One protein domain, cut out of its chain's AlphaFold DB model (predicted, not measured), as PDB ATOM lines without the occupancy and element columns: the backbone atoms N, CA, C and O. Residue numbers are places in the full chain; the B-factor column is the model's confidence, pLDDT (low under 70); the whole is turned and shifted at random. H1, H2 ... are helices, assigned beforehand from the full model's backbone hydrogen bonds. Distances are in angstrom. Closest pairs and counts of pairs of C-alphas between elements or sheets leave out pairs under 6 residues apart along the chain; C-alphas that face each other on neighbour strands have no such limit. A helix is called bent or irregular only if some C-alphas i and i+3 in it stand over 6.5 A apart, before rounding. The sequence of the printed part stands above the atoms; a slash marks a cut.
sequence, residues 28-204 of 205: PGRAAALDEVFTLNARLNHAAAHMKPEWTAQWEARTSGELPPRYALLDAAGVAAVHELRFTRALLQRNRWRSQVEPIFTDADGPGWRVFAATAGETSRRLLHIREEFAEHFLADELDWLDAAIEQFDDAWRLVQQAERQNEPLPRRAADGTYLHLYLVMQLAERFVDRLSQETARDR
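What this domain is: This is residues 28 to 204 of the 205 residues of an uncharacterized protein of Chloroflexi bacterium (UniProt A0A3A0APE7). A flattened bundle of helices, helices packed roughly side by side along one long axis, is built round the long helix H7 and the helix H1. H7 and H6 form a long hairpin that makes one layer; H5, H1, H4 and H2 make the other, and H3 slants from the H1 layer toward H7. The printed part has 177 residues, with seven named helices, H1 to H7 in order along the chain, and no named strand; the class is all helix. It is compact, with a radius of gyration of the C-alphas of 16.7 A, and spans 53 by 36 by 21 A.

How they stand to each other: H7, residues 170 to 202, touches H6, residues 140 to 165, at a shallow tilt of 7 degrees, opposite ways; the closest C-alphas, of Val 160 and Gly 177, are 5.8 A apart. H7 touches H3, residues 76 to 92, opposite ways at a steep tilt of 36 degrees, only just beyond shallow; the closest C-alphas are those of Leu 85 and Met 186, 6.0 A apart. With residues 178 to 192 alone H7 touches H1, residues 30 to 49, the hub with five touching helices; the C-alphas of Asn 41 and Val 185 come closest, at 6.0 A. H1 touches H4, residues 107 to 120, with residues 43 to 48 alone, and the C-alphas of Ala 47 and Phe 116 are the closest, 5.0 A apart. With residues 33 to 40 alone H1 touches H5, residues 123 to 133; the closest C-alphas, of Glu 36 and Ile 130, are 6.9 A apart. H5 and H6 are a hairpin, closest at the C-alphas of Ser 124 and Ile 150, 4.6 A. H2, residues 53 to 63, touches H1 and H3, and is apart from H7. Every O i to N i+4 pair is within hydrogen-bond range in H1, H3, H5, H6 and H7; in H2 5 of 7 are, and in H4 8 of 10.

Where its parts are: H7 runs 47.9 A, from C-alpha 170 at (206.789, 137.136, 168.614) to C-alpha 202 at (161.555, 126.612, 157.067). H6 is 37.7 A long, H1 28.4 A and H3 24.5 A. H1 begins at C-alpha 30, (167.923, 128.703, 172.769). H2 and H4 are irregular: C-alphas 60 and 63 are 7.2 A apart, and C-alphas 108 and 111 are 7.5 A apart.

The domain as a whole: The C-alphas farthest apart, of Asn 167 and Arg 204, are 55.6 A apart. The printed part has no cut. The links H2 to H3, residues 64 to 75, and H3 to H4, residues 93 to 106, are long. The mean pLDDT of the printed part is 92.3, and residues 28 and 95 are under 70.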
ATOM      1  N   PRO A  28     167.021 130.412 180.407       68.94
ATOM      2  CA  PRO A  28     167.471 131.013 179.170       68.94
ATOM      3  C   PRO A  28     166.967 130.167 178.003       68.94
ATOM      4  O   PRO A  28     167.064 128.958 178.041       68.94
ATOM      5  N   GLY A  29     166.353 130.768 176.988       84.50
ATOM      6  CA  GLY A  29     165.949 130.005 175.805       84.50
ATOM      7  C   GLY A  29     167.147 129.685 174.905       84.50
ATOM      8  O   GLY A  29     168.242 130.209 175.100       84.50
ATOM      9  N   ARG A  30     166.916 128.926 173.827       88.00
ATOM     10  CA  ARG A  30     167.923 128.703 172.769       88.00
ATOM     11  C   ARG A  30     168.498 130.004 172.203       88.00
ATOM     12  O   ARG A  30     169.696 130.083 171.967       88.00
ATOM     13  N   ALA A  31     167.678 131.044 172.052       88.06
ATOM     14  CA  ALA A  31     168.153 132.358 171.621       88.06
ATOM     15  C   ALA A  31     169.226 132.939 172.565       88.06
ATOM     16  O   ALA A  31     170.209 133.494 172.094       88.06
ATOM     17  N   ALA A  32     169.082 132.754 173.883       89.69
ATOM     18  CA  ALA A  32     170.081 133.196 174.858       89.69
ATOM     19  C   ALA A  32     171.357 132.338 174.805       89.69
ATOM     20  O   ALA A  32     172.454 132.872 174.921       89.69
ATOM     21  N   ALA A  33     171.222 131.028 174.576       92.06
ATOM     22  CA  ALA A  33     172.365 130.136 174.385       92.06
ATOM     23  C   ALA A  33     173.220 130.556 173.176       92.06
ATOM     24  O   ALA A  33     174.446 130.628 173.260       92.06
ATOM     25  N   LEU A  34     172.567 130.885 172.058       92.88
ATOM     26  CA  LEU A  34     173.231 131.357 170.842       92.88
ATOM     27  C   LEU A  34     173.835 132.755 171.009       92.88
ATOM     28  O   LEU A  34     174.938 132.997 170.521       92.88
ATOM     29  N   ASP A  35     173.156 133.651 171.727       93.44
ATOM     30  CA  ASP A  35     173.671 134.989 172.036       93.44
ATOM     31  C   ASP A  35     174.983 134.933 172.834       93.44
ATOM     32  O   ASP A  35     175.909 135.695 172.553       93.44
ATOM     33  N   GLU A  36     175.132 133.984 173.765       95.19
ATOM     34  CA  GLU A  36     176.392 133.781 174.493       95.19
ATOM     35  C   GLU A  36     177.525 133.292 173.574       95.19
ATOM     36  O   GLU A  36     178.654 133.792 173.660       95.19
ATOM     37  N   VAL A  37     177.237 132.368 172.645       95.69
ATOM     38  CA  VAL A  37     178.218 131.913 171.639       95.69
ATOM     39  C   VAL A  37     178.649 133.080 170.750       95.69
ATOM     40  O   VAL A  37     179.845 133.313 170.562       95.69
ATOM     41  N   PHE A  38     177.699 133.857 170.225       95.88
ATOM     42  CA  PHE A  38     178.007 135.011 169.381       95.88
ATOM     43  C   PHE A  38     178.725 136.117 170.153       95.88
ATOM     44  O   PHE A  38     179.699 136.668 169.652       95.88
ATOM     45  N   THR A  39     178.359 136.375 171.405       95.19
ATOM     46  CA  THR A  39     179.060 137.333 172.269       95.19
ATOM     47  C   THR A  39     180.511 136.924 172.515       95.19
ATOM     48  O   THR A  39     181.410 137.774 172.548       95.19
ATOM     49  N   LEU A  40     180.779 135.628 172.686       95.88
ATOM     50  CA  LEU A  40     182.145 135.130 172.804       95.88
ATOM     51  C   LEU A  40     182.942 135.364 171.514       95.88
ATOM     52  O   LEU A  40     184.073 135.858 171.575       95.88
ATOM     53  N   ASN A  41     182.332 135.100 170.357       95.25
ATOM     54  CA  ASN A  41     182.941 135.359 169.052       95.25
ATOM     55  C   ASN A  41     183.235 136.855 168.852       95.25
ATOM     56  O   ASN A  41     184.343 137.229 168.450       95.25
ATOM     57  N   ALA A  42     182.284 137.715 169.218       95.69
ATOM     58  CA  ALA A  42     182.401 139.165 169.173       95.69
ATOM     59  C   ALA A  42     183.589 139.659 169.997       95.69
ATOM     60  O   ALA A  42     184.363 140.496 169.534       95.69
ATOM     61  N   ARG A  43     183.768 139.120 171.210       96.25
ATOM     62  CA  ARG A  43     184.882 139.473 172.102       96.25
ATOM     63  C   ARG A  43     186.232 139.128 171.491       96.25
ATOM     64  O   ARG A  43     187.137 139.960 171.533       96.25
ATOM     65  N   LEU A  44     186.365 137.939 170.905       96.38
ATOM     66  CA  LEU A  44     187.614 137.522 170.274       96.38
ATOM     67  C   LEU A  44     187.934 138.378 169.038       96.38
ATOM     68  O   LEU A  44     189.057 138.860 168.891       96.38
ATOM     69  N   ASN A  45     186.937 138.638 168.188       96.75
ATOM     70  CA  ASN A  45     187.089 139.508 167.021       96.75
ATOM     71  C   ASN A  45     187.394 140.962 167.405       96.75
ATOM     72  O   ASN A  45     188.237 141.601 166.782       96.75
ATOM     73  N   HIS A  46     186.763 141.474 168.459       96.75
ATOM     74  CA  HIS A  46     187.047 142.799 168.995       96.75
ATOM     75  C   HIS A  46     188.483 142.893 169.524       96.75
ATOM     76  O   HIS A  46     189.175 143.876 169.259       96.75
ATOM     77  N   ALA A  47     188.954 141.874 170.248       97.25
ATOM     78  CA  ALA A  47     190.341 141.813 170.702       97.25
ATOM     79  C   ALA A  47     191.315 141.782 169.515       97.25
ATOM     80  O   ALA A  47     192.321 142.485 169.546       97.25
ATOM     81  N   ALA A  48     190.984 141.042 168.448       96.44
ATOM     82  CA  ALA A  48     191.772 141.038 167.221       96.44
ATOM     83  C   ALA A  48     191.801 142.431 166.589       96.44
ATOM     84  O   ALA A  48     192.876 142.938 166.297       96.44
ATOM     85  N   ALA A  49     190.646 143.086 166.444       96.81
ATOM     86  CA  ALA A  49     190.539 144.420 165.858       96.81
ATOM     87  C   ALA A  49     191.498 145.430 166.500       96.81
ATOM     88  O   ALA A  49     192.143 146.193 165.795       96.81
ATOM     89  N   HIS A  50     191.665 145.367 167.821       95.69
ATOM     90  CA  HIS A  50     192.519 146.284 168.576       95.69
ATOM     91  C   HIS A  50     194.015 145.953 168.523       95.69
ATOM     92  O   HIS A  50     194.821 146.660 169.126       95.69
ATOM     93  N   MET A  51     194.416 144.905 167.804       94.88
ATOM     94  CA  MET A  51     195.830 144.612 167.590       94.88
ATOM     95  C   MET A  51     196.478 145.587 166.605       94.88
ATOM     96  O   MET A  51     197.680 145.816 166.710       94.88
ATOM     97  N   LYS A  52     195.709 146.147 165.657       93.50
ATOM     98  CA  LYS A  52     196.223 147.034 164.604       93.50
ATOM     99  C   LYS A  52     195.227 148.140 164.234       93.50
ATOM    100  O   LYS A  52     194.046 147.837 164.064       93.50
ATOM    101  N   PRO A  53     195.671 149.393 164.016       92.12
ATOM    102  CA  PRO A  53     194.775 150.500 163.664       92.12
ATOM    103  C   PRO A  53     193.909 150.228 162.427       92.12
ATOM    104  O   PRO A  53     192.712 150.514 162.416       92.12
ATOM    105  N   GLU A  54     194.484 149.627 161.387       91.44
ATOM    106  CA  GLU A  54     193.759 149.309 160.161       91.44
ATOM    107  C   GLU A  54     192.755 148.157 160.329       91.44
ATOM    108  O   GLU A  54     191.881 147.979 159.481       91.44
ATOM    109  N   TRP A  55     192.846 147.376 161.411       94.94
ATOM    110  CA  TRP A  55     191.843 146.364 161.761       94.94
ATOM    111  C   TRP A  55     190.724 146.974 162.596       94.94
ATOM    112  O   TRP A  55     189.565 146.638 162.362       94.94
ATOM    113  N   THR A  56     191.031 147.927 163.478       95.25
ATOM    114  CA  THR A  56     190.020 148.730 164.180       95.25
ATOM    115  C   THR A  56     189.084 149.417 163.191       95.25
ATOM    116  O   THR A  56     187.869 149.265 163.293       95.25
ATOM    117  N   ALA A  57     189.630 150.070 162.160       91.56
ATOM    118  CA  ALA A  57     188.815 150.712 161.127       91.56
ATOM    119  C   ALA A  57     187.894 149.713 160.395       91.56
ATOM    120  O   ALA A  57     186.736 150.010 160.106       91.56
ATOM    121  N   GLN A  58     188.379 148.496 160.120       92.12
ATOM    122  CA  GLN A  58     187.562 147.435 159.514       92.12
ATOM    123  C   GLN A  58     186.481 146.917 160.458       92.12
ATOM    124  O   GLN A  58     185.375 146.615 160.016       92.12
ATOM    125  N   TRP A  59     186.793 146.812 161.746       94.88
ATOM    126  CA  TRP A  59     185.839 146.423 162.770       94.88
ATOM    127  C   TRP A  59     184.718 147.448 162.900       94.88
ATOM    128  O   TRP A  59     183.551 147.068 162.896       94.88
ATOM    129  N   GLU A  60     185.038 148.737 162.947       92.00
ATOM    130  CA  GLU A  60     184.051 149.822 162.983       92.00
ATOM    131  C   GLU A  60     183.181 149.836 161.720       92.00
ATOM    132  O   GLU A  60     181.962 149.982 161.803       92.00
ATOM    133  N   ALA A  61     183.782 149.586 160.555       89.94
ATOM    134  CA  ALA A  61     183.074 149.543 159.280       89.94
ATOM    135  C   ALA A  61     182.341 148.214 159.002       89.94
ATOM    136  O   ALA A  61     181.650 148.114 157.987       89.94
ATOM    137  N   ARG A  62     182.453 147.176 159.846       91.50
ATOM    138  CA  ARG A  62     181.933 145.821 159.540       91.50
ATOM    139  C   ARG A  62     180.415 145.761 159.340       91.50
ATOM    140  O   ARG A  62     179.907 144.882 158.640       91.50
ATOM    141  N   THR A  63     179.699 146.689 159.967       90.75
ATOM    142  CA  THR A  63     178.242 146.830 159.881       90.75
ATOM    143  C   THR A  63     177.801 147.612 158.646       90.75
ATOM    144  O   THR A  63     176.613 147.661 158.344       90.75
ATOM    145  N   SER A  64     178.744 148.192 157.894       85.06
ATOM    146  CA  SER A  64     178.447 148.900 156.652       85.06
ATOM    147  C   SER A  64     178.160 147.931 155.497       85.06
ATOM    148  O   SER A  64     178.825 146.903 155.304       85.06
ATOM    149  N   GLY A  65     177.147 148.271 154.703       81.88
ATOM    150  CA  GLY A  65     176.725 147.511 153.530       81.88
ATOM    151  C   GLY A  65     175.715 146.407 153.834       81.88
ATOM    152  O   GLY A  65     175.721 145.796 154.904       81.88
ATOM    153  N   GLU A  66     174.858 146.154 152.848       86.12
ATOM    154  CA  GLU A  66     173.775 145.179 152.933       86.12
ATOM    155  C   GLU A  66     174.306 143.749 153.087       86.12
ATOM    156  O   GLU A  66     175.311 143.354 152.486       86.12
ATOM    157  N   LEU A  67     173.622 142.958 153.917       87.94
ATOM    158  CA  LEU A  67     173.897 141.533 154.040       87.94
ATOM    159  C   LEU A  67     173.272 140.760 152.868       87.94
ATOM    160  O   LEU A  67     172.207 141.141 152.384       87.94
ATOM    161  N   PRO A  68     173.886 139.642 152.430       86.75
ATOM    162  CA  PRO A  68     173.289 138.764 151.431       86.75
ATOM    163  C   PRO A  68     171.839 138.372 151.774       86.75
ATOM    164  O   PRO A  68     171.566 138.081 152.942       86.75
ATOM    165  N   PRO A  69     170.931 138.240 150.783       85.75
ATOM    166  CA  PRO A  69     169.508 137.972 151.024       85.75
ATOM    167  C   PRO A  69     169.213 136.745 151.896       85.75
ATOM    168  O   PRO A  69     168.225 136.728 152.624       85.75
ATOM    169  N   ARG A  70     170.092 135.732 151.885       85.44
ATOM    170  CA  ARG A  70     169.971 134.538 152.745       85.44
ATOM    171  C   ARG A  70     169.967 134.845 154.251       85.44
ATOM    172  O   ARG A  70     169.523 134.016 155.037       85.44
ATOM    173  N   TYR A  71     170.446 136.022 154.652       86.94
ATOM    174  CA  TYR A  71     170.497 136.470 156.046       86.94
ATOM    175  C   TYR A  71     169.416 137.496 156.396       86.94
ATOM    176  O   TYR A  71     169.326 137.904 157.548       86.94
ATOM    177  N   ALA A  72     168.571 137.895 155.438       81.88
ATOM    178  CA  ALA A  72     167.560 138.937 155.635       81.88
ATOM    179  C   ALA A  72     166.492 138.580 156.682       81.88
ATOM    180  O   ALA A  72     165.767 139.454 157.148       81.88
ATOM    181  N   LEU A  73     166.366 137.295 157.021       81.75
ATOM    182  CA  LEU A  73     165.365 136.791 157.958       81.75
ATOM    183  C   LEU A  73     165.913 136.560 159.369       81.75
ATOM    184  O   LEU A  73     165.124 136.249 160.255       81.75
ATOM    185  N   LEU A  74     167.226 136.691 159.573       86.62
ATOM    186  CA  LEU A  74     167.833 136.510 160.888       86.62
ATOM    187  C   LEU A  74     167.355 137.585 161.869       86.62
ATOM    188  O   LEU A  74     167.016 138.706 161.485       86.62
ATOM    189  N   ASP A  75     167.360 137.235 163.151       87.44
ATOM    190  CA  ASP A  75     167.179 138.195 164.230       87.44
ATOM    191  C   ASP A  75     168.421 139.092 164.405       87.44
ATOM    192  O   ASP A  75     169.434 138.956 163.712       87.44
ATOM    193  N   ALA A  76     168.347 140.046 165.336       87.56
ATOM    194  CA  ALA A  76     169.427 141.004 165.560       87.56
ATOM    195  C   ALA A  76     170.757 140.331 165.954       87.56
ATOM    196  O   ALA A  76     171.815 140.781 165.510       87.56
ATOM    197  N   ALA A  77     170.709 139.251 166.742       87.50
ATOM    198  CA  ALA A  77     171.894 138.509 167.169       87.50
ATOM    199  C   ALA A  77     172.545 137.768 165.989       87.50
ATOM    200  O   ALA A  77     173.750 137.897 165.764       87.50
ATOM    201  N   GLY A  78     171.750 137.076 165.166       90.00
ATOM    202  CA  GLY A  78     172.232 136.426 163.950       90.00
ATOM    203  C   GLY A  78     172.801 137.421 162.934       90.00
ATOM    204  O   GLY A  78     173.858 137.177 162.352       90.00
ATOM    205  N   VAL A  79     172.158 138.580 162.753       92.62
ATOM    206  CA  VAL A  79     172.673 139.670 161.902       92.62
ATOM    207  C   VAL A  79     174.020 140.186 162.416       92.62
ATOM    208  O   VAL A  79     174.961 140.332 161.629       92.62
ATOM    209  N   ALA A  80     174.152 140.421 163.724       91.50
ATOM    210  CA  ALA A  80     175.413 140.844 164.332       91.50
ATOM    211  C   ALA A  80     176.529 139.808 164.106       91.50
ATOM    212  O   ALA A  80     177.614 140.169 163.643       91.50
ATOM    213  N   ALA A  81     176.231 138.521 164.307       93.81
ATOM    214  CA  ALA A  81     177.165 137.426 164.057       93.81
ATOM    215  C   ALA A  81     177.628 137.367 162.588       93.81
ATOM    216  O   ALA A  81     178.809 137.150 162.311       93.81
ATOM    217  N   VAL A  82     176.743 137.631 161.618       95.06
ATOM    218  CA  VAL A  82     177.127 137.713 160.196       95.06
ATOM    219  C   VAL A  82     178.094 138.874 159.935       95.06
ATOM    220  O   VAL A  82     179.048 138.728 159.164       95.06
ATOM    221  N   HIS A  83     177.882 140.033 160.559       94.50
ATOM    222  CA  HIS A  83     178.810 141.160 160.436       94.50
ATOM    223  C   HIS A  83     180.182 140.855 161.052       94.50
ATOM    224  O   HIS A  83     181.211 141.247 160.497       94.50
ATOM    225  N   GLU A  84     180.220 140.110 162.153       93.88
ATOM    226  CA  GLU A  84     181.465 139.612 162.742       93.88
ATOM    227  C   GLU A  84     182.173 138.618 161.818       93.88
ATOM    228  O   GLU A  84     183.363 138.777 161.558       93.88
ATOM    229  N   LEU A  85     181.438 137.677 161.217       93.38
ATOM    230  CA  LEU A  85     181.971 136.760 160.206       93.38
ATOM    231  C   LEU A  85     182.586 137.503 159.013       93.38
ATOM    232  O   LEU A  85     183.635 137.097 158.509       93.38
ATOM    233  N   ARG A  86     181.966 138.598 158.548       92.25
ATOM    234  CA  ARG A  86     182.530 139.443 157.478       92.25
ATOM    235  C   ARG A  86     183.883 140.019 157.881       92.25
ATOM    236  O   ARG A  86     184.816 139.972 157.079       92.25
ATOM    237  N   PHE A  87     183.993 140.527 159.107       94.38
ATOM    238  CA  PHE A  87     185.255 141.023 159.644       94.38
ATOM    239  C   PHE A  87     186.312 139.910 159.703       94.38
ATOM    240  O   PHE A  87     187.391 140.063 159.128       94.38
ATOM    241  N   THR A  88     185.993 138.762 160.306       94.56
ATOM    242  CA  THR A  88     186.942 137.648 160.439       94.56
ATOM    243  C   THR A  88     187.407 137.131 159.077       94.56
ATOM    244  O   THR A  88     188.601 136.932 158.865       94.56
ATOM    245  N   ARG A  89     186.495 136.989 158.105       92.38
ATOM    246  CA  ARG A  89     186.839 136.597 156.727       92.38
ATOM    247  C   ARG A  89     187.783 137.588 156.063       92.38
ATOM    248  O   ARG A  89     188.755 137.162 155.444       92.38
ATOM    249  N   ALA A  90     187.527 138.889 156.202       90.88
ATOM    250  CA  ALA A  90     188.393 139.920 155.636       90.88
ATOM    251  C   ALA A  90     189.815 139.847 156.221       90.88
ATOM    252  O   ALA A  90     190.795 140.010 155.494       90.88
ATOM    253  N   LEU A  91     189.936 139.540 157.517       92.19
ATOM    254  CA  LEU A  91     191.226 139.309 158.162       92.19
ATOM    255  C   LEU A  91     191.919 138.038 157.646       92.19
ATOM    256  O   LEU A  91     193.099 138.085 157.292       92.19
ATOM    257  N   LEU A  92     191.203 136.916 157.550       91.38
ATOM    258  CA  LEU A  92     191.766 135.631 157.118       91.38
ATOM    259  C   LEU A  92     192.171 135.612 155.636       91.38
ATOM    260  O   LEU A  92     193.130 134.932 155.280       91.38
ATOM    261  N   GLN A  93     191.501 136.387 154.777       87.88
ATOM    262  CA  GLN A  93     191.855 136.527 153.356       87.88
ATOM    263  C   GLN A  93     193.195 137.238 153.126       87.88
ATOM    264  O   GLN A  93     193.773 137.154 152.039       87.88
ATOM    265  N   ARG A  94     193.726 137.940 154.134       79.50
ATOM    266  CA  ARG A  94     195.061 138.526 154.046       79.50
ATOM    267  C   ARG A  94     196.098 137.411 154.109       79.50
ATOM    268  O   ARG A  94     196.576 137.096 155.179       79.50
ATOM    269  N   ASN A  95     196.543 136.864 152.982       67.25
ATOM    270  CA  ASN A  95     197.513 135.748 152.931       67.25
ATOM    271  C   ASN A  95     198.909 136.029 153.552       67.25
ATOM    272  O   ASN A  95     199.819 135.211 153.439       67.25
ATOM    273  N   ARG A  96     199.121 137.189 154.187       80.81
ATOM    274  CA  ARG A  96     200.431 137.692 154.627       80.81
ATOM    275  C   ARG A  96     200.784 137.377 156.083       80.81
ATOM    276  O   ARG A  96     201.880 137.727 156.504       80.81
ATOM    277  N   TRP A  97     199.911 136.704 156.839       84.88
ATOM    278  CA  TRP A  97     200.146 136.355 158.252       84.88
ATOM    279  C   TRP A  97     201.522 135.718 158.476       84.88
ATOM    280  O   TRP A  97     202.270 136.157 159.340       84.88
ATOM    281  N   ARG A  98     201.881 134.740 157.635       78.75
ATOM    282  CA  ARG A  98     203.122 133.950 157.730       78.75
ATOM    283  C   ARG A  98     204.201 134.349 156.715       78.75
ATOM    284  O   ARG A  98     205.166 133.614 156.529       78.75
ATOM    285  N   SER A  99     204.018 135.460 155.999       79.19
ATOM    286  CA  SER A  99     204.949 135.878 154.944       79.19
ATOM    287  C   SER A  99     206.326 136.202 155.527       79.19
ATOM    288  O   SER A  99     206.423 136.978 156.470       79.19
ATOM    289  N   GLN A 100     207.394 135.653 154.939       75.06
ATOM    290  CA  GLN A 100     208.773 136.005 155.311       75.06
ATOM    291  C   GLN A 100     209.217 137.358 154.736       75.06
ATOM    292  O   GLN A 100     210.137 137.972 155.262       75.06
ATOM    293  N   VAL A 101     208.581 137.810 153.648       80.94
ATOM    294  CA  VAL A 101     208.976 139.025 152.914       80.94
ATOM    295  C   VAL A 101     208.344 140.274 153.520       80.94
ATOM    296  O   VAL A 101     208.991 141.304 153.646       80.94
ATOM    297  N   GLU A 102     207.072 140.183 153.899       82.06
ATOM    298  CA  GLU A 102     206.344 141.290 154.518       82.06
ATOM    299  C   GLU A 102     205.284 140.699 155.455       82.06
ATOM    300  O   GLU A 102     204.141 140.466 155.033       82.06
ATOM    301  N   PRO A 103     205.687 140.330 156.684       84.56
ATOM    302  CA  PRO A 103     204.775 139.786 157.674       84.56
ATOM    303  C   PRO A 103     203.797 140.864 158.138       84.56
ATOM    304  O   PRO A 103     204.141 142.035 158.274       84.56
ATOM    305  N   ILE A 104     202.568 140.444 158.435       91.00
ATOM    306  CA  ILE A 104     201.574 141.314 159.079       91.00
ATOM    307  C   ILE A 104     202.053 141.758 160.463       91.00
ATOM    308  O   ILE A 104     201.801 142.889 160.870       91.00
ATOM    309  N   PHE A 105     202.711 140.859 161.195       92.62
ATOM    310  CA  PHE A 105     203.128 141.099 162.567       92.62
ATOM    311  C   PHE A 105     204.589 141.505 162.683       92.62
ATOM    312  O   PHE A 105     205.451 141.034 161.948       92.62
ATOM    313  N   THR A 106     204.846 142.360 163.663       92.56
ATOM    314  CA  THR A 106     206.149 142.902 164.040       92.56
ATOM    315  C   THR A 106     206.286 142.877 165.563       92.56
ATOM    316  O   THR A 106     205.308 142.668 166.283       92.56
ATOM    317  N   ASP A 107     207.487 143.129 166.083       92.00
ATOM    318  CA  ASP A 107     207.706 143.161 167.535       92.00
ATOM    319  C   ASP A 107     206.896 144.264 168.245       92.00
ATOM    320  O   ASP A 107     206.548 144.126 169.420       92.00
ATOM    321  N   ALA A 108     206.527 145.331 167.525       93.12
ATOM    322  CA  ALA A 108     205.705 146.421 168.048       93.12
ATOM    323  C   ALA A 108     204.265 145.990 168.385       93.12
ATOM    324  O   ALA A 108     203.618 146.617 169.220       93.12
ATOM    325  N   ASP A 109     203.779 144.891 167.798       93.62
ATOM    326  CA  ASP A 109     202.417 144.387 168.017       93.62
ATOM    327  C   ASP A 109     202.256 143.643 169.356       93.62
ATOM    328  O   ASP A 109     201.150 143.244 169.728       93.62
ATOM    329  N   GLY A 110     203.344 143.456 170.113       93.50
ATOM    330  CA  GLY A 110     203.367 142.669 171.347       93.50
ATOM    331  C   GLY A 110     202.305 143.033 172.391       93.50
ATOM    332  O   GLY A 110     201.674 142.120 172.931       93.50
ATOM    333  N   PRO A 111     202.062 144.321 172.706       95.06
ATOM    334  CA  PRO A 111     201.006 144.706 173.638       95.06
ATOM    335  C   PRO A 111     199.607 144.275 173.177       95.06
ATOM    336  O   PRO A 111     198.887 143.657 173.960       95.06
ATOM    337  N   GLY A 112     199.247 144.541 171.916       95.12
ATOM    338  CA  GLY A 112     197.945 144.168 171.355       95.12
ATOM    339  C   GLY A 112     197.776 142.652 171.260       95.12
ATOM    340  O   GLY A 112     196.756 142.108 171.683       95.12
ATOM    341  N   TRP A 113     198.818 141.950 170.803       95.62
ATOM    342  CA  TRP A 113     198.827 140.489 170.748       95.62
ATOM    343  C   TRP A 113     198.603 139.854 172.123       95.62
ATOM    344  O   TRP A 113     197.825 138.914 172.225       95.62
ATOM    345  N   ARG A 114     199.214 140.367 173.199       95.06
ATOM    346  CA  ARG A 114     198.996 139.823 174.552       95.06
ATOM    347  C   ARG A 114     197.539 139.927 175.007       95.06
ATOM    348  O   ARG A 114     197.045 139.001 175.645       95.06
ATOM    349  N   VAL A 115     196.848 141.016 174.667       95.88
ATOM    350  CA  VAL A 115     195.415 141.186 174.975       95.88
ATOM    351  C   VAL A 115     194.572 140.171 174.205       95.88
ATOM    352  O   VAL A 115     193.702 139.514 174.784       95.88
ATOM    353  N   PHE A 116     194.859 139.991 172.914       97.12
ATOM    354  CA  PHE A 116     194.207 138.959 172.116       97.12
ATOM    355  C   PHE A 116     194.490 137.559 172.665       97.12
ATOM    356  O   PHE A 116     193.553 136.803 172.888       97.12
ATOM    357  N   ALA A 117     195.750 137.227 172.941       95.69
ATOM    358  CA  ALA A 117     196.166 135.922 173.439       95.69
ATOM    359  C   ALA A 117     195.488 135.579 174.774       95.69
ATOM    360  O   ALA A 117     195.015 134.462 174.945       95.69
ATOM    361  N   ALA A 118     195.355 136.545 175.689       94.62
ATOM    362  CA  ALA A 118     194.609 136.353 176.932       94.62
ATOM    363  C   ALA A 118     193.111 136.083 176.693       94.62
ATOM    364  O   ALA A 118     192.510 135.267 177.385       94.62
ATOM    365  N   THR A 119     192.510 136.741 175.698       96.12
ATOM    366  CA  THR A 119     191.107 136.510 175.307       96.12
ATOM    367  C   THR A 119     190.937 135.132 174.658       96.12
ATOM    368  O   THR A 119     190.007 134.391 174.973       96.12
ATOM    369  N   ALA A 120     191.873 134.765 173.788       96.00
ATOM    370  CA  ALA A 120     191.920 133.500 173.075       96.00
ATOM    371  C   ALA A 120     192.094 132.308 174.030       96.00
ATOM    372  O   ALA A 120     191.292 131.379 173.988       96.00
ATOM    373  N   GLY A 121     193.050 132.383 174.963       93.62
ATOM    374  CA  GLY A 121     193.309 131.339 175.964       93.62
ATOM    375  C   GLY A 121     192.173 131.116 176.971       93.62
ATOM    376  O   GLY A 121     192.188 130.148 177.719       93.62
ATOM    377  N   GLU A 122     191.177 132.000 176.988       95.69
ATOM    378  CA  GLU A 122     189.974 131.898 177.812       95.69
ATOM    379  C   GLU A 122     188.764 131.345 177.029       95.69
ATOM    380  O   GLU A 122     187.727 131.023 177.613       95.69
ATOM    381  N   THR A 123     188.868 131.238 175.703       96.25
ATOM    382  CA  THR A 123     187.727 130.940 174.826       96.25
ATOM    383  C   THR A 123     187.202 129.521 175.027       96.25
ATOM    384  O   THR A 123     185.994 129.358 175.185       96.25
ATOM    385  N   SER A 124     188.073 128.511 175.117       96.88
ATOM    386  CA  SER A 124     187.657 127.118 175.359       96.88
ATOM    387  C   SER A 124     186.906 126.964 176.683       96.88
ATOM    388  O   SER A 124     185.816 126.397 176.717       96.88
ATOM    389  N   ARG A 125     187.414 127.569 177.765       97.44
ATOM    390  CA  ARG A 125     186.752 127.572 179.079       97.44
ATOM    391  C   ARG A 125     185.372 128.229 179.036       97.44
ATOM    392  O   ARG A 125     184.439 127.740 179.672       97.44
ATOM    393  N   ARG A 126     185.223 129.335 178.300       97.62
ATOM    394  CA  ARG A 126     183.920 130.001 178.132       97.62
ATOM    395  C   ARG A 126     182.960 129.175 177.288       97.62
ATOM    396  O   ARG A 126     181.793 129.097 177.651       97.62
ATOM    397  N   LEU A 127     183.433 128.541 176.216       97.62
ATOM    398  CA  LEU A 127     182.621 127.620 175.421       97.62
ATOM    399  C   LEU A 127     182.146 126.432 176.255       97.62
ATOM    400  O   LEU A 127     180.969 126.101 176.192       97.62
ATOM    401  N   LEU A 128     183.017 125.848 177.085       97.94
ATOM    402  CA  LEU A 128     182.638 124.776 178.006       97.94
ATOM    403  C   LEU A 128     181.539 125.235 178.966       97.94
ATOM    404  O   LEU A 128     180.536 124.548 179.129       97.94
ATOM    405  N   HIS A 129     181.681 126.430 179.541       97.38
ATOM    406  CA  HIS A 129     180.656 126.992 180.414       97.38
ATOM    407  C   HIS A 129     179.310 127.182 179.697       97.38
ATOM    408  O   HIS A 129     178.280 126.798 180.240       97.38
ATOM    409  N   ILE A 130     179.315 127.712 178.467       96.31
ATOM    410  CA  ILE A 130     178.104 127.858 177.642       96.31
ATOM    411  C   ILE A 130     177.487 126.484 177.353       96.31
ATOM    412  O   ILE A 130     176.286 126.278 177.511       96.31
ATOM    413  N   ARG A 131     178.317 125.519 176.962       96.31
ATOM    414  CA  ARG A 131     177.901 124.150 176.665       96.31
ATOM    415  C   ARG A 131     177.266 123.468 177.879       96.31
ATOM    416  O   ARG A 131     176.282 122.759 177.715       96.31
ATOM    417  N   GLU A 132     177.786 123.684 179.084       96.31
ATOM    418  CA  GLU A 132     177.236 123.131 180.330       96.31
ATOM    419  C   GLU A 132     175.975 123.866 180.811       96.31
ATOM    420  O   GLU A 132     174.996 123.216 181.175       96.31
ATOM    421  N   GLU A 133     175.974 125.205 180.811       95.25
ATOM    422  CA  GLU A 133     174.848 126.012 181.307       95.25
ATOM    423  C   GLU A 133     173.618 125.899 180.398       95.25
ATOM    424  O   GLU A 133     172.492 125.879 180.895       95.25
ATOM    425  N   PHE A 134     173.823 125.783 179.084       95.44
ATOM    426  CA  PHE A 134     172.752 125.808 178.089       95.44
ATOM    427  C   PHE A 134     172.568 124.471 177.355       95.44
ATOM    428  O   PHE A 134     171.932 124.437 176.301       95.44
ATOM    429  N   ALA A 135     173.082 123.363 177.904       94.88
ATOM    430  CA  ALA A 135     173.056 122.044 177.263       94.88
ATOM    431  C   ALA A 135     171.657 121.625 176.772       94.88
ATOM    432  O   ALA A 135     171.519 121.075 175.684       94.88
ATOM    433  N   GLU A 136     170.611 121.912 177.557       94.88
ATOM    434  CA  GLU A 136     169.220 121.556 177.230       94.88
ATOM    435  C   GLU A 136     168.607 122.395 176.091       94.88
ATOM    436  O   GLU A 136     167.512 122.088 175.620       94.88
ATOM    437  N   HIS A 137     169.291 123.456 175.653       94.19
ATOM    438  CA  HIS A 137     168.819 124.381 174.622       94.19
ATOM    439  C   HIS A 137     169.518 124.212 173.273       94.19
ATOM    440  O   HIS A 137     169.055 124.787 172.285       94.19
ATOM    441  N   PHE A 138     170.602 123.439 173.230       94.81
ATOM    442  CA  PHE A 138     171.292 123.085 171.998       94.81
ATOM    443  C   PHE A 138     170.759 121.772 171.426       94.81
ATOM    444  O   PHE A 138     170.345 120.861 172.147       94.81
ATOM    445  N   LEU A 139     170.789 121.670 170.103       93.81
ATOM    446  CA  LEU A 139     170.596 120.407 169.402       93.81
ATOM    447  C   LEU A 139     171.822 119.499 169.597       93.81
ATOM    448  O   LEU A 139     172.918 119.963 169.905       93.81
ATOM    449  N   ALA A 140     171.651 118.192 169.387       95.56
ATOM    450  CA  ALA A 140     172.733 117.222 169.573       95.56
ATOM    451  C   ALA A 140     173.967 117.528 168.698       95.56
ATOM    452  O   ALA A 140     175.091 117.462 169.174       95.56
ATOM    453  N   ASP A 141     173.755 117.937 167.447       96.69
ATOM    454  CA  ASP A 141     174.831 118.325 166.534       96.69
ATOM    455  C   ASP A 141     175.474 119.670 166.901       96.69
ATOM    456  O   ASP A 141     176.673 119.850 166.708       96.69
ATOM    457  N   GLU A 142     174.710 120.609 167.461       96.81
ATOM    458  CA  GLU A 142     175.244 121.870 167.989       96.81
ATOM    459  C   GLU A 142     176.163 121.630 169.194       96.81
ATOM    460  O   GLU A 142     177.212 122.270 169.301       96.81
ATOM    461  N   LEU A 143     175.813 120.674 170.062       97.88
ATOM    462  CA  LEU A 143     176.680 120.226 171.154       97.88
ATOM    463  C   LEU A 143     177.973 119.603 170.618       97.88
ATOM    464  O   LEU A 143     179.047 119.975 171.085       97.88
ATOM    465  N   ASP A 144     177.895 118.752 169.589       97.94
ATOM    466  CA  ASP A 144     179.087 118.181 168.944       97.94
ATOM    467  C   ASP A 144     179.994 119.271 168.341       97.94
ATOM    468  O   ASP A 144     181.221 119.172 168.382       97.94
ATOM    469  N   TRP A 145     179.415 120.337 167.774       98.12
ATOM    470  CA  TRP A 145     180.195 121.468 167.258       98.12
ATOM    471  C   TRP A 145     180.889 122.248 168.370       98.12
ATOM    472  O   TRP A 145     182.031 122.668 168.176       98.12
ATOM    473  N   LEU A 146     180.217 122.449 169.507       98.00
ATOM    474  CA  LEU A 146     180.804 123.101 170.676       98.00
ATOM    475  C   LEU A 146     181.939 122.260 171.259       98.00
ATOM    476  O   LEU A 146     183.012 122.806 171.499       98.00
ATOM    477  N   ASP A 147     181.743 120.950 171.411       98.19
ATOM    478  CA  ASP A 147     182.760 120.030 171.932       98.19
ATOM    479  C   ASP A 147     183.999 120.005 171.034       98.19
ATOM    480  O   ASP A 147     185.116 120.230 171.503       98.19
ATOM    481  N   ALA A 148     183.801 119.878 169.719       98.06
ATOM    482  CA  ALA A 148     184.896 119.964 168.760       98.06
ATOM    483  C   ALA A 148     185.608 121.327 168.807       98.06
ATOM    484  O   ALA A 148     186.833 121.390 168.707       98.06
ATOM    485  N   ALA A 149     184.867 122.430 168.958       98.00
ATOM    486  CA  ALA A 149     185.465 123.756 169.052       98.00
ATOM    487  C   ALA A 149     186.288 123.922 170.337       98.00
ATOM    488  O   ALA A 149     187.387 124.465 170.271       98.00
ATOM    489  N   ILE A 150     185.797 123.440 171.485       98.31
ATOM    490  CA  ILE A 150     186.519 123.475 172.768       98.31
ATOM    491  C   ILE A 150     187.877 122.784 172.621       98.31
ATOM    492  O   ILE A 150     188.904 123.401 172.912       98.31
ATOM    493  N   GLU A 151     187.892 121.556 172.094       98.00
ATOM    494  CA  GLU A 151     189.124 120.793 171.866       98.00
ATOM    495  C   GLU A 151     190.081 121.526 170.917       98.00
ATOM    496  O   GLU A 151     191.270 121.671 171.210       98.00
ATOM    497  N   GLN A 152     189.562 122.057 169.806       97.81
ATOM    498  CA  GLN A 152     190.362 122.783 168.819       97.81
ATOM    499  C   GLN A 152     190.957 124.081 169.378       97.81
ATOM    500  O   GLN A 152     192.096 124.422 169.050       97.81
ATOM    501  N   PHE A 153     190.219 124.809 170.220       97.31
ATOM    502  CA  PHE A 153     190.730 126.002 170.896       97.31
ATOM    503  C   PHE A 153     191.809 125.648 171.925       97.31
ATOM    504  O   PHE A 153     192.832 126.331 171.986       97.31
ATOM    505  N   ASP A 154     191.641 124.559 172.678       96.56
ATOM    506  CA  ASP A 154     192.665 124.073 173.607       96.56
ATOM    507  C   ASP A 154     193.935 123.610 172.880       96.56
ATOM    508  O   ASP A 154     195.052 123.889 173.328       96.56
ATOM    509  N   ASP A 155     193.798 122.923 171.744       96.56
ATOM    510  CA  ASP A 155     194.920 122.566 170.871       96.56
ATOM    511  C   ASP A 155     195.631 123.814 170.338       96.56
ATOM    512  O   ASP A 155     196.857 123.932 170.434       96.56
ATOM    513  N   ALA A 156     194.868 124.782 169.823       95.69
ATOM    514  CA  ALA A 156     195.399 126.038 169.310       95.69
ATOM    515  C   ALA A 156     196.180 126.809 170.379       95.69
ATOM    516  O   ALA A 156     197.271 127.324 170.117       95.69
ATOM    517  N   TRP A 157     195.654 126.857 171.601       95.25
ATOM    518  CA  TRP A 157     196.315 127.516 172.715       95.25
ATOM    519  C   TRP A 157     197.587 126.785 173.155       95.25
ATOM    520  O   TRP A 157     198.627 127.416 173.362       95.25
ATOM    521  N   ARG A 158     197.559 125.447 173.212       94.94
ATOM    522  CA  ARG A 158     198.749 124.635 173.513       94.94
ATOM    523  C   ARG A 158     199.879 124.868 172.515       94.94
ATOM    524  O   ARG A 158     201.037 124.938 172.933       94.94
ATOM    525  N   LEU A 159     199.566 125.036 171.229       93.44
ATOM    526  CA  LEU A 159     200.558 125.370 170.203       93.44
ATOM    527  C   LEU A 159     201.211 126.734 170.466       93.44
ATOM    528  O   LEU A 159     202.435 126.843 170.410       93.44
ATOM    529  N   VAL A 160     200.426 127.753 170.830       92.62
ATOM    530  CA  VAL A 160     200.953 129.082 171.193       92.62
ATOM    531  C   VAL A 160     201.886 128.992 172.404       92.62
ATOM    532  O   VAL A 160     203.001 129.518 172.373       92.62
ATOM    533  N   GLN A 161     201.472 128.275 173.452       94.12
ATOM    534  CA  GLN A 161     202.286 128.066 174.654       94.12
ATOM    535  C   GLN A 161     203.561 127.261 174.371       94.12
ATOM    536  O   GLN A 161     204.604 127.480 174.988       94.12
ATOM    537  N   GLN A 162     203.500 126.286 173.466       95.81
ATOM    538  CA  GLN A 162     204.675 125.534 173.043       95.81
ATOM    539  C   GLN A 162     205.666 126.428 172.296       95.81
ATOM    540  O   GLN A 162     206.845 126.423 172.645       95.81
ATOM    541  N   ALA A 163     205.194 127.222 171.336       92.94
ATOM    542  CA  ALA A 163     206.033 128.159 170.597       92.94
ATOM    543  C   ALA A 163     206.681 129.196 171.532       92.94
ATOM    544  O   ALA A 163     207.847 129.555 171.371       92.94
ATOM    545  N   GLU A 164     205.958 129.648 172.563       92.50
ATOM    546  CA  GLU A 164     206.515 130.511 173.610       92.50
ATOM    547  C   GLU A 164     207.632 129.831 174.405       92.50
ATOM    548  O   GLU A 164     208.710 130.404 174.546       92.50
ATOM    549  N   ARG A 165     207.427 128.588 174.858       96.12
ATOM    550  CA  ARG A 165     208.466 127.803 175.551       96.12
ATOM    551  C   ARG A 165     209.699 127.548 174.685       96.12
ATOM    552  O   ARG A 165     210.797 127.398 175.213       96.12
ATOM    553  N   GLN A 166     209.521 127.502 173.368       96.06
ATOM    554  CA  GLN A 166     210.596 127.355 172.386       96.06
ATOM    555  C   GLN A 166     211.268 128.689 172.017       96.06
ATOM    556  O   GLN A 166     212.170 128.697 171.183       96.06
ATOM    557  N   ASN A 167     210.873 129.803 172.647       93.69
ATOM    558  CA  ASN A 167     211.354 131.154 172.352       93.69
ATOM    559  C   ASN A 167     211.177 131.552 170.879       93.69
ATOM    560  O   ASN A 167     212.023 132.245 170.309       93.69
ATOM    561  N   GLU A 168     210.078 131.133 170.245       93.56
ATOM    562  CA  GLU A 168     209.796 131.569 168.882       93.56
ATOM    563  C   GLU A 168     209.636 133.102 168.805       93.56
ATOM    564  O   GLU A 168     209.077 133.724 169.725       93.56
ATOM    565  N   PRO A 169     210.063 133.734 167.692       92.31
ATOM    566  CA  PRO A 169     209.857 135.158 167.477       92.31
ATOM    567  C   PRO A 169     208.387 135.536 167.648       92.31
ATOM    568  O   PRO A 169     207.490 134.859 167.135       92.31
ATOM    569  N   LEU A 170     208.138 136.635 168.358       91.00
ATOM    570  CA  LEU A 170     206.789 137.136 168.614       91.00
ATOM    571  C   LEU A 170     205.952 137.277 167.323       91.00
ATOM    572  O   LEU A 170     204.819 136.799 167.338       91.00
ATOM    573  N   PRO A 171     206.473 137.824 166.202       92.62
ATOM    574  CA  PRO A 171     205.714 137.920 164.956       92.62
ATOM    575  C   PRO A 171     205.166 136.585 164.453       92.62
ATOM    576  O   PRO A 171     204.026 136.510 164.001       92.62
ATOM    577  N   ARG A 172     205.961 135.516 164.569       91.44
ATOM    578  CA  ARG A 172     205.574 134.169 164.139       91.44
ATOM    579  C   ARG A 172     204.493 133.589 165.047       91.44
ATOM    580  O   ARG A 172     203.475 133.110 164.558       91.44
ATOM    581  N   ARG A 173     204.672 133.719 166.365       91.88
ATOM    582  CA  ARG A 173     203.677 133.284 167.358       91.88
ATOM    583  C   ARG A 173     202.345 134.012 167.202       91.88
ATOM    584  O   ARG A 173     201.301 133.371 167.238       91.88
ATOM    585  N   ALA A 174     202.389 135.330 167.005       93.25
ATOM    586  CA  ALA A 174     201.203 136.143 166.761       93.25
ATOM    587  C   ALA A 174     200.513 135.739 165.449       93.25
ATOM    588  O   ALA A 174     199.299 135.571 165.424       93.25
ATOM    589  N   ALA A 175     201.279 135.495 164.379       93.31
ATOM    590  CA  ALA A 175     200.736 135.024 163.107       93.31
ATOM    591  C   ALA A 175     199.943 133.725 163.255       93.31
ATOM    592  O   ALA A 175     198.776 133.664 162.863       93.31
ATOM    593  N   ASP A 176     200.568 132.705 163.837       90.88
ATOM    594  CA  ASP A 176     199.971 131.380 163.981       90.88
ATOM    595  C   ASP A 176     198.810 131.386 164.968       90.88
ATOM    596  O   ASP A 176     197.730 130.873 164.669       90.88
ATOM    597  N   GLY A 177     199.019 132.020 166.121       92.94
ATOM    598  CA  GLY A 177     198.031 132.092 167.179       92.94
ATOM    599  C   GLY A 177     196.798 132.890 166.768       92.94
ATOM    600  O   GLY A 177     195.686 132.395 166.936       92.94
ATOM    601  N   THR A 178     196.946 134.081 166.182       95.00
ATOM    602  CA  THR A 178     195.779 134.856 165.739       95.00
ATOM    603  C   THR A 178     195.044 134.157 164.600       95.00
ATOM    604  O   THR A 178     193.823 134.038 164.669       95.00
ATOM    605  N   TYR A 179     195.756 133.675 163.573       94.06
ATOM    606  CA  TYR A 179     195.115 133.044 162.417       94.06
ATOM    607  C   TYR A 179     194.280 131.833 162.832       94.06
ATOM    608  O   TYR A 179     193.114 131.736 162.454       94.06
ATOM    609  N   LEU A 180     194.855 130.931 163.634       94.12
ATOM    610  CA  LEU A 180     194.177 129.702 164.034       94.12
ATOM    611  C   LEU A 180     192.917 130.003 164.854       94.12
ATOM    612  O   LEU A 180     191.845 129.511 164.520       94.12
ATOM    613  N   HIS A 181     193.008 130.874 165.860       96.31
ATOM    614  CA  HIS A 181     191.858 131.211 166.703       96.31
ATOM    615  C   HIS A 181     190.754 131.945 165.925       96.31
ATOM    616  O   HIS A 181     189.574 131.653 166.111       96.31
ATOM    617  N   LEU A 182     191.117 132.854 165.010       95.62
ATOM    618  CA  LEU A 182     190.147 133.511 164.128       95.62
ATOM    619  C   LEU A 182     189.513 132.535 163.125       95.62
ATOM    620  O   LEU A 182     188.337 132.658 162.789       95.62
ATOM    621  N   TYR A 183     190.259 131.546 162.642       95.69
ATOM    622  CA  TYR A 183     189.701 130.513 161.778       95.69
ATOM    623  C   TYR A 183     188.679 129.647 162.526       95.69
ATOM    624  O   TYR A 183     187.575 129.440 162.026       95.69
ATOM    625  N   LEU A 184     189.010 129.200 163.741       96.88
ATOM    626  CA  LEU A 184     188.127 128.379 164.572       96.88
ATOM    627  C   LEU A 184     186.832 129.110 164.942       96.88
ATOM    628  O   LEU A 184     185.742 128.560 164.782       96.88
ATOM    629  N   VAL A 185     186.936 130.377 165.359       94.62
ATOM    630  CA  VAL A 185     185.758 131.179 165.719       94.62
ATOM    631  C   VAL A 185     184.842 131.407 164.516       94.62
ATOM    632  O   VAL A 185     183.621 131.330 164.642       94.62
ATOM    633  N   MET A 186     185.421 131.616 163.328       95.94
ATOM    634  CA  MET A 186     184.664 131.744 162.085       95.94
ATOM    635  C   MET A 186     183.926 130.447 161.745       95.94
ATOM    636  O   MET A 186     182.747 130.503 161.413       95.94
ATOM    637  N   GLN A 187     184.596 129.292 161.841       96.75
ATOM    638  CA  GLN A 187     183.983 127.990 161.555       96.75
ATOM    639  C   GLN A 187     182.787 127.714 162.471       96.75
ATOM    640  O   GLN A 187     181.730 127.302 161.991       96.75
ATOM    641  N   LEU A 188     182.928 127.973 163.775       96.69
ATOM    642  CA  LEU A 188     181.845 127.778 164.736       96.69
ATOM    643  C   LEU A 188     180.672 128.730 164.463       96.69
ATOM    644  O   LEU A 188     179.531 128.288 164.336       96.69
ATOM    645  N   ALA A 189     180.958 130.028 164.321       95.19
ATOM    646  CA  ALA A 189     179.948 131.047 164.046       95.19
ATOM    647  C   ALA A 189     179.183 130.773 162.743       95.19
ATOM    648  O   ALA A 189     177.961 130.906 162.709       95.19
ATOM    649  N   GLU A 190     179.879 130.363 161.680       95.12
ATOM    650  CA  GLU A 190     179.272 130.063 160.380       95.12
ATOM    651  C   GLU A 190     178.277 128.903 160.473       95.12
ATOM    652  O   GLU A 190     177.166 129.026 159.962       95.12
ATOM    653  N   ARG A 191     178.612 127.828 161.200       95.94
ATOM    654  CA  ARG A 191     177.693 126.694 161.405       95.94
ATOM    655  C   ARG A 191     176.396 127.111 162.098       95.94
ATOM    656  O   ARG A 191     175.315 126.747 161.632       95.94
ATOM    657  N   PHE A 192     176.490 127.898 163.170       95.56
ATOM    658  CA  PHE A 192     175.314 128.384 163.897       95.56
ATOM    659  C   PHE A 192     174.475 129.363 163.069       95.56
ATOM    660  O   PHE A 192     173.252 129.243 163.021       95.56
ATOM    661  N   VAL A 193     175.116 130.300 162.369       94.56
ATOM    662  CA  VAL A 193     174.432 131.256 161.485       94.56
ATOM    663  C   VAL A 193     173.714 130.542 160.337       94.56
ATOM    664  O   VAL A 193     172.569 130.872 160.022       94.56
ATOM    665  N   ASP A 194     174.354 129.550 159.718       93.12
ATOM    666  CA  ASP A 194     173.750 128.786 158.628       93.12
ATOM    667  C   ASP A 194     172.580 127.926 159.124       93.12
ATOM    668  O   ASP A 194     171.551 127.853 158.448       93.12
ATOM    669  N   ARG A 195     172.682 127.333 160.324       92.31
ATOM    670  CA  ARG A 195     171.565 126.627 160.974       92.31
ATOM    671  C   ARG A 195     170.381 127.565 161.213       92.31
ATOM    672  O   ARG A 195     169.276 127.256 160.767       92.31
ATOM    673  N   LEU A 196     170.619 128.727 161.820       90.88
ATOM    674  CA  LEU A 196     169.591 129.743 162.067       90.88
ATOM    675  C   LEU A 196     168.909 130.211 160.778       90.88
ATOM    676  O   LEU A 196     167.683 130.333 160.721       90.88
ATOM    677  N   SER A 197     169.688 130.448 159.720       89.62
ATOM    678  CA  SER A 197     169.159 130.850 158.412       89.62
ATOM    679  C   SER A 197     168.240 129.769 157.826       89.62
ATOM    680  O   SER A 197     167.148 130.078 157.342       89.62
ATOM    681  N   GLN A 198     168.634 128.494 157.919       89.69
ATOM    682  CA  GLN A 198     167.841 127.366 157.422       89.69
ATOM    683  C   GLN A 198     166.549 127.148 158.216       89.69
ATOM    684  O   GLN A 198     165.509 126.903 157.607       89.69
ATOM    685  N   GLU A 199     166.602 127.234 159.545       88.19
ATOM    686  CA  GLU A 199     165.429 127.120 160.424       88.19
ATOM    687  C   GLU A 199     164.422 128.231 160.128       88.19
ATOM    688  O   GLU A 199     163.264 127.961 159.814       88.19
ATOM    689  N   THR A 200     164.892 129.478 160.080       84.50
ATOM    690  CA  THR A 200     164.018 130.632 159.835       84.50
ATOM    691  C   THR A 200     163.357 130.583 158.454       84.50
ATOM    692  O   THR A 200     162.218 131.019 158.278       84.50
ATOM    693  N   ALA A 201     164.057 130.043 157.453       83.94
ATOM    694  CA  ALA A 201     163.503 129.837 156.119       83.94
ATOM    695  C   ALA A 201     162.465 128.700 156.059       83.94
ATOM    696  O   ALA A 201     161.626 128.711 155.157       83.94
ATOM    697  N   ARG A 202     162.525 127.717 156.971       85.06
ATOM    698  CA  ARG A 202     161.555 126.612 157.067       85.06
ATOM    699  C   ARG A 202     160.276 127.043 157.775       85.06
ATOM    700  O   ARG A 202     159.211 126.770 157.244       85.06
ATOM    701  N   ASP A 203     160.377 127.773 158.883       81.44
ATOM    702  CA  ASP A 203     159.218 128.186 159.696       81.44
ATOM    703  C   ASP A 203     158.258 129.150 158.975       81.44
ATOM    704  O   ASP A 203     157.146 129.401 159.437       81.44
ATOM    705  N   ARG A 204     158.682 129.717 157.839       70.25
ATOM    706  CA  ARG A 204     157.890 130.645 157.016       70.25
ATOM    707  C   ARG A 204     157.326 130.023 155.731       70.25
ATOM    708  O   ARG A 204     156.776 130.766 154.917       70.25
TER     709      ARG A 204